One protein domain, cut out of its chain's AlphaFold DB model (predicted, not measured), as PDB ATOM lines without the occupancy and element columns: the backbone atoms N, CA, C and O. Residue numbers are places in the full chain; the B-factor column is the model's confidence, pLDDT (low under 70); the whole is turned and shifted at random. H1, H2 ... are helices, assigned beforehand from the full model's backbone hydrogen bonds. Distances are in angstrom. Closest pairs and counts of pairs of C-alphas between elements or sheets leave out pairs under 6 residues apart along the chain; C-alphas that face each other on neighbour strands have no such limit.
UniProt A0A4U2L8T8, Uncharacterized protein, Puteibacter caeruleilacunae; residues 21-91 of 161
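AT A GLANCE: This is residues 21 to 91 of the 161 residues of an uncharacterized protein of Puteibacter caeruleilacunae (UniProt A0A4U2L8T8). What shape? H3 crosses H2, H4 packs on H2, and H1 lies off at one end. How large? The 71 printed residues, with named helices H1 to H4, class all helix, are compact: radius of gyration of the C-alphas 12.4 A, spans 36 by 27 by 21 A.

IN THESE COORDINATES: What first? H1, residues 21 to 28, begins at C-alpha 21, (224.452, 224.411, 199.259). What follows? H2 is residues 36 to 45, H3 residues 53 to 67, and H4 residues 79 to 90, ending at (225.630, 257.866, 200.784).

HOW THE PARTS SIT: What touches? H3 touches H2, about perpendicular at 75 degrees, closest at C-alphas 38 and 56, 4.5 A. H4 touches H2 with residues 86 to 90 alone, closest at C-alphas 45 and 89, 5.6 A. Backbones? In H1, H2 and H4 every O i to N i+4 pair is within hydrogen-bond range, in H3 9 of 11.

THE WHOLE: Long links? The link H3 to H4 is long. How sure? The model's confidence is low, with pLDDT under 70, in 23 residues, among them residues 21 to 33 and 86 to 91.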
ATOM      1  N   SER A  21     224.243 222.959 199.408       53.44
ATOM      2  CA  SER A  21     224.452 224.411 199.259       53.44
ATOM      3  C   SER A  21     223.699 225.241 200.306       53.44
ATOM      4  O   SER A  21     224.254 226.182 200.859       53.44
ATOM      5  N   LYS A  22     222.478 224.830 200.667       53.41
ATOM      6  CA  LYS A  22     221.679 225.447 201.741       53.41
ATOM      7  C   LYS A  22     222.327 225.378 203.135       53.41
ATOM      8  O   LYS A  22     222.157 226.286 203.937       53.41
ATOM      9  N   ASP A  23     223.080 224.321 203.419       52.50
ATOM     10  CA  ASP A  23     223.749 224.119 204.704       52.50
ATOM     11  C   ASP A  23     225.076 224.892 204.734       52.50
ATOM     12  O   ASP A  23     225.461 225.416 205.775       52.50
ATOM     13  N   ILE A  24     225.736 225.045 203.578       54.31
ATOM     14  CA  ILE A  24     226.893 225.940 203.404       54.31
ATOM     15  C   ILE A  24     226.477 227.398 203.623       54.31
ATOM     16  O   ILE A  24     227.177 228.125 204.324       54.31
ATOM     17  N   ILE A  25     225.319 227.803 203.093       51.28
ATOM     18  CA  ILE A  25     224.722 229.125 203.324       51.28
ATOM     19  C   ILE A  25     224.506 229.335 204.833       51.28
ATOM     20  O   ILE A  25     225.022 230.289 205.394       51.28
ATOM     21  N   CYS A  26     223.888 228.405 205.561       48.22
ATOM     22  CA  CYS A  26     223.744 228.559 207.017       48.22
ATOM     23  C   CYS A  26     225.079 228.593 207.796       48.22
ATOM     24  O   CYS A  26     225.162 229.262 208.824       48.22
ATOM     25  N   VAL A  27     226.114 227.877 207.344       46.84
ATOM     26  CA  VAL A  27     227.412 227.772 208.045       46.84
ATOM     27  C   VAL A  27     228.345 228.953 207.749       46.84
ATOM     28  O   VAL A  27     229.117 229.344 208.622       46.84
ATOM     29  N   MET A  28     228.281 229.535 206.549       45.72
ATOM     30  CA  MET A  28     229.145 230.646 206.126       45.72
ATOM     31  C   MET A  28     228.491 232.031 206.263       45.72
ATOM     32  O   MET A  28     229.119 233.024 205.908       45.72
ATOM     33  N   GLY A  29     227.257 232.118 206.776       48.88
ATOM     34  CA  GLY A  29     226.501 233.379 206.814       48.88
ATOM     35  C   GLY A  29     225.958 233.775 205.439       48.88
ATOM     36  O   GLY A  29     225.917 234.948 205.094       48.88
ATOM     37  N   GLY A  30     225.610 232.773 204.639       49.09
ATOM     38  CA  GLY A  30     225.134 232.863 203.275       49.09
ATOM     39  C   GLY A  30     223.960 233.815 203.156       49.09
ATOM     40  O   GLY A  30     222.845 233.550 203.605       49.09
ATOM     41  N   TYR A  31     224.276 234.931 202.529       56.72
ATOM     42  CA  TYR A  31     223.333 235.858 201.954       56.72
ATOM     43  C   TYR A  31     222.422 235.115 200.975       56.72
ATOM     44  O   TYR A  31     222.858 234.165 200.311       56.72
ATOM     45  N   ASP A  32     221.163 235.542 200.882       65.38
ATOM     46  CA  ASP A  32     220.353 235.155 199.736       65.38
ATOM     47  C   ASP A  32     221.096 235.682 198.493       65.38
ATOM     48  O   ASP A  32     221.537 236.840 198.491       65.38
ATOM     49  N   PRO A  33     221.299 234.874 197.438       65.38
ATOM     50  CA  PRO A  33     221.908 235.361 196.204       65.38
ATOM     51  C   PRO A  33     221.215 236.616 195.654       65.38
ATOM     52  O   PRO A  33     221.856 237.412 194.969       65.38
ATOM     53  N   CYS A  34     219.930 236.797 195.972       70.25
ATOM     54  CA  CYS A  34     219.130 237.941 195.567       70.25
ATOM     55  C   CYS A  34     219.290 239.163 196.487       70.25
ATOM     56  O   CYS A  34     218.940 240.261 196.070       70.25
ATOM     57  N   ASP A  35     219.807 239.017 197.713       80.25
ATOM     58  CA  ASP A  35     219.765 240.077 198.736       80.25
ATOM     59  C   ASP A  35     221.124 240.655 199.139       80.25
ATOM     60  O   ASP A  35     221.177 241.675 199.825       80.25
ATOM     61  N   CYS A  36     222.225 240.055 198.684       79.56
ATOM     62  CA  CYS A  36     223.568 240.383 199.160       79.56
ATOM     63  C   CYS A  36     223.938 241.870 198.995       79.56
ATOM     64  O   CYS A  36     224.369 242.506 199.955       79.56
ATOM     65  N   ILE A  37     223.709 242.449 197.812       81.75
ATOM     66  CA  ILE A  37     223.969 243.871 197.536       81.75
ATOM     67  C   ILE A  37     223.034 244.761 198.359       81.75
ATOM     68  O   ILE A  37     223.475 245.734 198.968       81.75
ATOM     69  N   TRP A  38     221.756 244.403 198.443       86.44
ATOM     70  CA  TRP A  38     220.758 245.172 199.181       86.44
ATOM     71  C   TRP A  38     221.018 245.193 200.681       86.44
ATOM     72  O   TRP A  38     220.813 246.218 201.323       86.44
ATOM     73  N   ARG A  39     221.540 244.103 201.244       85.56
ATOM     74  CA  ARG A  39     221.972 244.060 202.643       85.56
ATOM     75  C   ARG A  39     223.202 244.909 202.905       85.56
ATOM     76  O   ARG A  39     223.271 245.533 203.961       85.56
ATOM     77  N   CYS A  40     224.152 244.960 201.970       79.81
ATOM     78  CA  CYS A  40     225.272 245.894 202.068       79.81
ATOM     79  C   CYS A  40     224.768 247.340 202.082       79.81
ATOM     80  O   CYS A  40     225.182 248.122 202.928       79.81
ATOM     81  N   LEU A  41     223.828 247.678 201.201       80.25
ATOM     82  CA  LEU A  41     223.239 249.015 201.163       80.25
ATOM     83  C   LEU A  41     222.413 249.321 202.417       80.25
ATOM     84  O   LEU A  41     222.549 250.411 202.953       80.25
ATOM     85  N   ALA A  42     221.649 248.361 202.945       82.31
ATOM     86  CA  ALA A  42     220.924 248.506 204.211       82.31
ATOM     87  C   ALA A  42     221.872 248.754 205.388       82.31
ATOM     88  O   ALA A  42     221.597 249.592 206.246       82.31
ATOM     89  N   TYR A  43     223.015 248.066 205.411       79.50
ATOM     90  CA  TYR A  43     224.054 248.296 206.408       79.50
ATOM     91  C   TYR A  43     224.590 249.721 206.341       79.50
ATOM     92  O   TYR A  43     224.716 250.368 207.375       79.50
ATOM     93  N   LEU A  44     224.855 250.229 205.140       76.06
ATOM     94  CA  LEU A  44     225.335 251.595 204.962       76.06
ATOM     95  C   LEU A  44     224.264 252.636 205.318       76.06
ATOM     96  O   LEU A  44     224.539 253.529 206.113       76.06
ATOM     97  N   ASP A  45     223.042 252.478 204.806       75.75
ATOM     98  CA  ASP A  45     221.902 253.374 205.051       75.75
ATOM     99  C   ASP A  45     221.556 253.470 206.546       75.75
ATOM    100  O   ASP A  45     221.295 254.540 207.091       75.75
ATOM    101  N   SER A  46     221.638 252.343 207.254       73.25
ATOM    102  CA  SER A  46     221.340 252.266 208.685       73.25
ATOM    103  C   SER A  46     222.492 252.697 209.597       73.25
ATOM    104  O   SER A  46     222.384 252.525 210.817       73.25
ATOM    105  N   CYS A  47     223.604 253.200 209.049       67.62
ATOM    106  CA  CYS A  47     224.831 253.452 209.811       67.62
ATOM    107  C   CYS A  47     225.230 252.226 210.651       67.62
ATOM    108  O   CYS A  47     225.541 252.314 211.842       67.62
ATOM    109  N   GLY A  48     225.213 251.061 210.003       67.75
ATOM    110  CA  GLY A  48     225.827 249.835 210.490       67.75
ATOM    111  C   GLY A  48     224.980 249.087 211.508       67.75
ATOM    112  O   GLY A  48     225.432 248.106 212.103       67.75
ATOM    113  N   THR A  49     223.744 249.541 211.712       73.50
ATOM    114  CA  THR A  49     222.841 249.000 212.728       73.50
ATOM    115  C   THR A  49     221.919 247.909 212.193       73.50
ATOM    116  O   THR A  49     221.425 247.101 212.982       73.50
ATOM    117  N   SER A  50     221.722 247.820 210.874       77.06
ATOM    118  CA  SER A  50     220.889 246.791 210.256       77.06
ATOM    119  C   SER A  50     221.405 246.316 208.903       77.06
ATOM    120  O   SER A  50     221.776 247.092 208.045       77.06
ATOM    121  N   TYR A  51     221.345 245.009 208.684       83.88
ATOM    122  CA  TYR A  51     221.520 244.361 207.380       83.88
ATOM    123  C   TYR A  51     220.397 243.335 207.172       83.88
ATOM    124  O   TYR A  51     220.604 242.261 206.604       83.88
ATOM    125  N   SER A  52     219.222 243.599 207.758       85.44
ATOM    126  CA  SER A  52     218.119 242.643 207.825       85.44
ATOM    127  C   SER A  52     217.550 242.323 206.437       85.44
ATOM    128  O   SER A  52     217.695 243.099 205.495       85.44
ATOM    129  N   ALA A  53     216.879 241.172 206.316       85.56
ATOM    130  CA  ALA A  53     216.205 240.792 205.070       85.56
ATOM    131  C   ALA A  53     215.143 241.826 204.675       85.56
ATOM    132  O   ALA A  53     214.994 242.145 203.506       85.56
ATOM    133  N   ILE A  54     214.440 242.369 205.673       88.12
ATOM    134  CA  ILE A  54     213.351 243.327 205.488       88.12
ATOM    135  C   ILE A  54     213.894 244.652 204.953       88.12
ATOM    136  O   ILE A  54     213.334 245.210 204.016       88.12
ATOM    137  N   ASP A  55     214.995 245.151 205.519       85.62
ATOM    138  CA  ASP A  55     215.585 246.418 205.070       85.62
ATOM    139  C   ASP A  55     216.180 246.284 203.664       85.62
ATOM    140  O   ASP A  55     216.012 247.171 202.831       85.62
ATOM    141  N   ALA A  56     216.796 245.135 203.370       88.06
ATOM    142  CA  ALA A  56     217.269 244.802 202.032       88.06
ATOM    143  C   ALA A  56     216.120 244.730 201.009       88.06
ATOM    144  O   ALA A  56     216.197 245.344 199.946       88.06
ATOM    145  N   GLU A  57     215.030 244.035 201.340       89.94
ATOM    146  CA  GLU A  57     213.845 243.922 200.487       89.94
ATOM    147  C   GLU A  57     213.186 245.292 200.248       89.94
ATOM    148  O   GLU A  57     212.809 245.613 199.122       89.94
ATOM    149  N   ASN A  58     213.113 246.143 201.277       89.88
ATOM    150  CA  ASN A  58     212.593 247.506 201.159       89.88
ATOM    151  C   ASN A  58     213.441 248.367 200.212       89.88
ATOM    152  O   ASN A  58     212.887 249.074 199.369       89.88
ATOM    153  N   LEU A  59     214.773 248.303 200.315       88.31
ATOM    154  CA  LEU A  59     215.670 249.018 199.402       88.31
ATOM    155  C   LEU A  59     215.523 248.520 197.959       88.31
ATOM    156  O   LEU A  59     215.421 249.334 197.040       88.31
ATOM    157  N   ALA A  60     215.443 247.204 197.765       89.62
ATOM    158  CA  ALA A  60     215.236 246.609 196.449       89.62
ATOM    159  C   ALA A  60     213.879 247.006 195.844       89.62
ATOM    160  O   ALA A  60     213.800 247.362 194.668       89.62
ATOM    161  N   SER A  61     212.822 247.001 196.656       90.88
ATOM    162  CA  SER A  61     211.476 247.430 196.270       90.88
ATOM    163  C   SER A  61     211.441 248.897 195.851       90.88
ATOM    164  O   SER A  61     210.877 249.233 194.810       90.88
ATOM    165  N   ASN A  62     212.131 249.771 196.587       88.50
ATOM    166  CA  ASN A  62     212.255 251.182 196.226       88.50
ATOM    167  C   ASN A  62     213.008 251.384 194.901       88.50
ATOM    168  O   ASN A  62     212.615 252.238 194.109       88.50
ATOM    169  N   TYR A  63     214.063 250.606 194.649       86.94
ATOM    170  CA  TYR A  63     214.847 250.694 193.415       86.94
ATOM    171  C   TYR A  63     214.084 250.174 192.189       86.94
ATOM    172  O   TYR A  63     213.999 250.862 191.172       86.94
ATOM    173  N   TYR A  64     213.512 248.971 192.274       88.50
ATOM    174  CA  TYR A  64     212.803 248.346 191.154       88.50
ATOM    175  C   TYR A  64     211.388 248.900 190.947       88.50
ATOM    176  O   TYR A  64     210.820 248.764 189.858       88.50
ATOM    177  N   GLY A  65     210.798 249.526 191.968       90.69
ATOM    178  CA  GLY A  65     209.471 250.127 191.909       90.69
ATOM    179  C   GLY A  65     208.414 249.131 191.433       90.69
ATOM    180  O   GLY A  65     208.247 248.050 191.989       90.69
ATOM    181  N   SER A  66     207.698 249.472 190.358       93.75
ATOM    182  CA  SER A  66     206.652 248.606 189.792       93.75
ATOM    183  C   SER A  66     207.158 247.271 189.231       93.75
ATOM    184  O   SER A  66     206.341 246.397 188.953       93.75
ATOM    185  N   SER A  67     208.468 247.124 189.021       91.69
ATOM    186  CA  SER A  67     209.101 245.902 188.509       91.69
ATOM    187  C   SER A  67     209.641 244.994 189.617       91.69
ATOM    188  O   SER A  67     210.275 243.990 189.310       91.69
ATOM    189  N   PHE A  68     209.414 245.338 190.885       93.06
ATOM    190  CA  PHE A  68     209.898 244.559 192.016       93.06
ATOM    191  C   PHE A  68     209.229 243.174 192.106       93.06
ATOM    192  O   PHE A  68     208.002 243.064 192.123       93.06
ATOM    193  N   ASP A  69     210.051 242.127 192.212       90.44
ATOM    194  CA  ASP A  69     209.652 240.749 192.522       90.44
ATOM    195  C   ASP A  69     210.372 240.303 193.798       90.44
ATOM    196  O   ASP A  69     211.580 240.071 193.784       90.44
ATOM    197  N   SER A  70     209.631 240.128 194.895       88.19
ATOM    198  CA  SER A  70     210.183 239.698 196.188       88.19
ATOM    199  C   SER A  70     210.829 238.308 196.161       88.19
ATOM    200  O   SER A  70     211.554 237.949 197.086       88.19
ATOM    201  N   THR A  71     210.607 237.527 195.102       84.69
ATOM    202  CA  THR A  71     211.250 236.223 194.893       84.69
ATOM    203  C   THR A  71     212.566 236.346 194.121       84.69
ATOM    204  O   THR A  71     213.436 235.496 194.277       84.69
ATOM    205  N   ASN A  72     212.715 237.376 193.280       85.81
ATOM    206  CA  ASN A  72     213.846 237.555 192.365       85.81
ATOM    207  C   ASN A  72     214.231 239.036 192.279       85.81
ATOM    208  O   ASN A  72     214.022 239.695 191.264       85.81
ATOM    209  N   TYR A  73     214.798 239.563 193.360       86.62
ATOM    210  CA  TYR A  73     215.192 240.968 193.451       86.62
ATOM    211  C   TYR A  73     216.706 241.170 193.473       86.62
ATOM    212  O   TYR A  73     217.168 242.225 193.889       86.62
ATOM    213  N   GLY A  74     217.492 240.192 193.006       86.94
ATOM    214  CA  GLY A  74     218.936 240.361 192.814       86.94
ATOM    215  C   GLY A  74     219.251 241.646 192.056       86.94
ATOM    216  O   GLY A  74     218.506 242.032 191.162       86.94
ATOM    217  N   PHE A  75     220.318 242.354 192.424       85.38
ATOM    218  CA  PHE A  75     220.730 243.540 191.674       85.38
ATOM    219  C   PHE A  75     221.252 243.128 190.287       85.38
ATOM    220  O   PHE A  75     222.263 242.435 190.189       85.38
ATOM    221  N   GLU A  76     220.577 243.569 189.226       84.56
ATOM    222  CA  GLU A  76     220.926 243.264 187.824       84.56
ATOM    223  C   GLU A  76     221.444 244.494 187.051       84.56
ATOM    224  O   GLU A  76     221.606 244.457 185.831       84.56
ATOM    225  N   GLY A  77     221.691 245.605 187.752       76.88
ATOM    226  CA  GLY A  77     222.162 246.849 187.151       76.88
ATOM    227  C   GLY A  77     223.621 246.801 186.685       76.88
ATOM    228  O   GLY A  77     224.412 245.924 187.038       76.88
ATOM    229  N   SER A  78     223.997 247.794 185.886       79.00
ATOM    230  CA  SER A  78     225.378 248.042 185.482       79.00
ATOM    231  C   SER A  78     226.215 248.640 186.624       79.00
ATOM    232  O   SER A  78     225.691 249.087 187.643       79.00
ATOM    233  N   TYR A  79     227.535 248.741 186.428       66.38
ATOM    234  CA  TYR A  79     228.403 249.495 187.346       66.38
ATOM    235  C   TYR A  79     227.960 250.955 187.524       66.38
ATOM    236  O   TYR A  79     228.094 251.495 188.614       66.38
ATOM    237  N   SER A  80     227.404 251.585 186.482       71.69
ATOM    238  CA  SER A  80     226.879 252.950 186.586       71.69
ATOM    239  C   SER A  80     225.627 253.016 187.459       71.69
ATOM    240  O   SER A  80     225.428 254.002 188.160       71.69
ATOM    241  N   ASP A  81     224.787 251.982 187.422       73.88
ATOM    242  CA  ASP A  81     223.592 251.909 188.266       73.88
ATOM    243  C   ASP A  81     223.983 251.696 189.728       73.88
ATOM    244  O   ASP A  81     223.392 252.302 190.616       73.88
ATOM    245  N   MET A  82     225.036 250.906 189.971       71.75
ATOM    246  CA  MET A  82     225.608 250.715 191.304       71.75
ATOM    247  C   MET A  82     226.163 252.021 191.880       71.75
ATOM    248  O   MET A  82     225.938 252.319 193.050       71.75
ATOM    249  N   ASP A  83     226.858 252.815 191.064       67.62
ATOM    250  CA  ASP A  83     227.415 254.104 191.485       67.62
ATOM    251  C   ASP A  83     226.303 255.113 191.829       67.62
ATOM    252  O   ASP A  83     226.322 255.744 192.885       67.62
ATOM    253  N   ASN A  84     225.255 255.177 191.001       70.50
ATOM    254  CA  ASN A  84     224.071 255.999 191.267       70.50
ATOM    255  C   ASN A  84     223.319 255.553 192.532       70.50
ATOM    256  O   ASN A  84     222.838 256.388 193.300       70.50
ATOM    257  N   LEU A  85     223.214 254.243 192.754       72.50
ATOM    258  CA  LEU A  85     222.573 253.664 193.931       72.50
ATOM    259  C   LEU A  85     223.371 253.971 195.204       72.50
ATOM    260  O   LEU A  85     222.797 254.416 196.198       72.50
ATOM    261  N   GLY A  86     224.697 253.817 195.150       66.06
ATOM    262  CA  GLY A  86     225.615 254.216 196.214       66.06
ATOM    263  C   GLY A  86     225.513 255.707 196.531       66.06
ATOM    264  O   GLY A  86     225.404 256.071 197.695       66.06
ATOM    265  N   ALA A  87     225.433 256.570 195.514       64.75
ATOM    266  CA  ALA A  87     225.187 258.002 195.694       64.75
ATOM    267  C   ALA A  87     223.800 258.308 196.294       64.75
ATOM    268  O   ALA A  87     223.634 259.311 196.981       64.75
ATOM    269  N   GLY A  88     222.788 257.468 196.069       64.19
ATOM    270  CA  GLY A  88     221.486 257.598 196.729       64.19
ATOM    271  C   GLY A  88     221.551 257.311 198.232       64.19
ATOM    272  O   GLY A  88     220.956 258.044 199.017       64.19
ATOM    273  N   VAL A  89     222.305 256.278 198.621       61.94
ATOM    274  CA  VAL A  89     222.462 255.828 200.017       61.94
ATOM    275  C   VAL A  89     223.446 256.700 200.800       61.94
ATOM    276  O   VAL A  89     223.220 257.022 201.958       61.94
ATOM    277  N   LEU A  90     224.538 257.114 200.161       60.38
ATOM    278  CA  LEU A  90     225.630 257.866 200.784       60.38
ATOM    279  C   LEU A  90     225.533 259.382 200.532       60.38
ATOM    280  O   LEU A  90     226.343 260.153 201.043       60.38
ATOM    281  N   GLY A  91     224.534 259.817 199.754       56.25
ATOM    282  CA  GLY A  91     224.355 261.196 199.303       56.25
ATOM    283  C   GLY A  91     225.081 261.505 197.985       56.25
ATOM    284  O   GLY A  91     226.200 261.061 197.731       56.25
TER     285      GLY A  91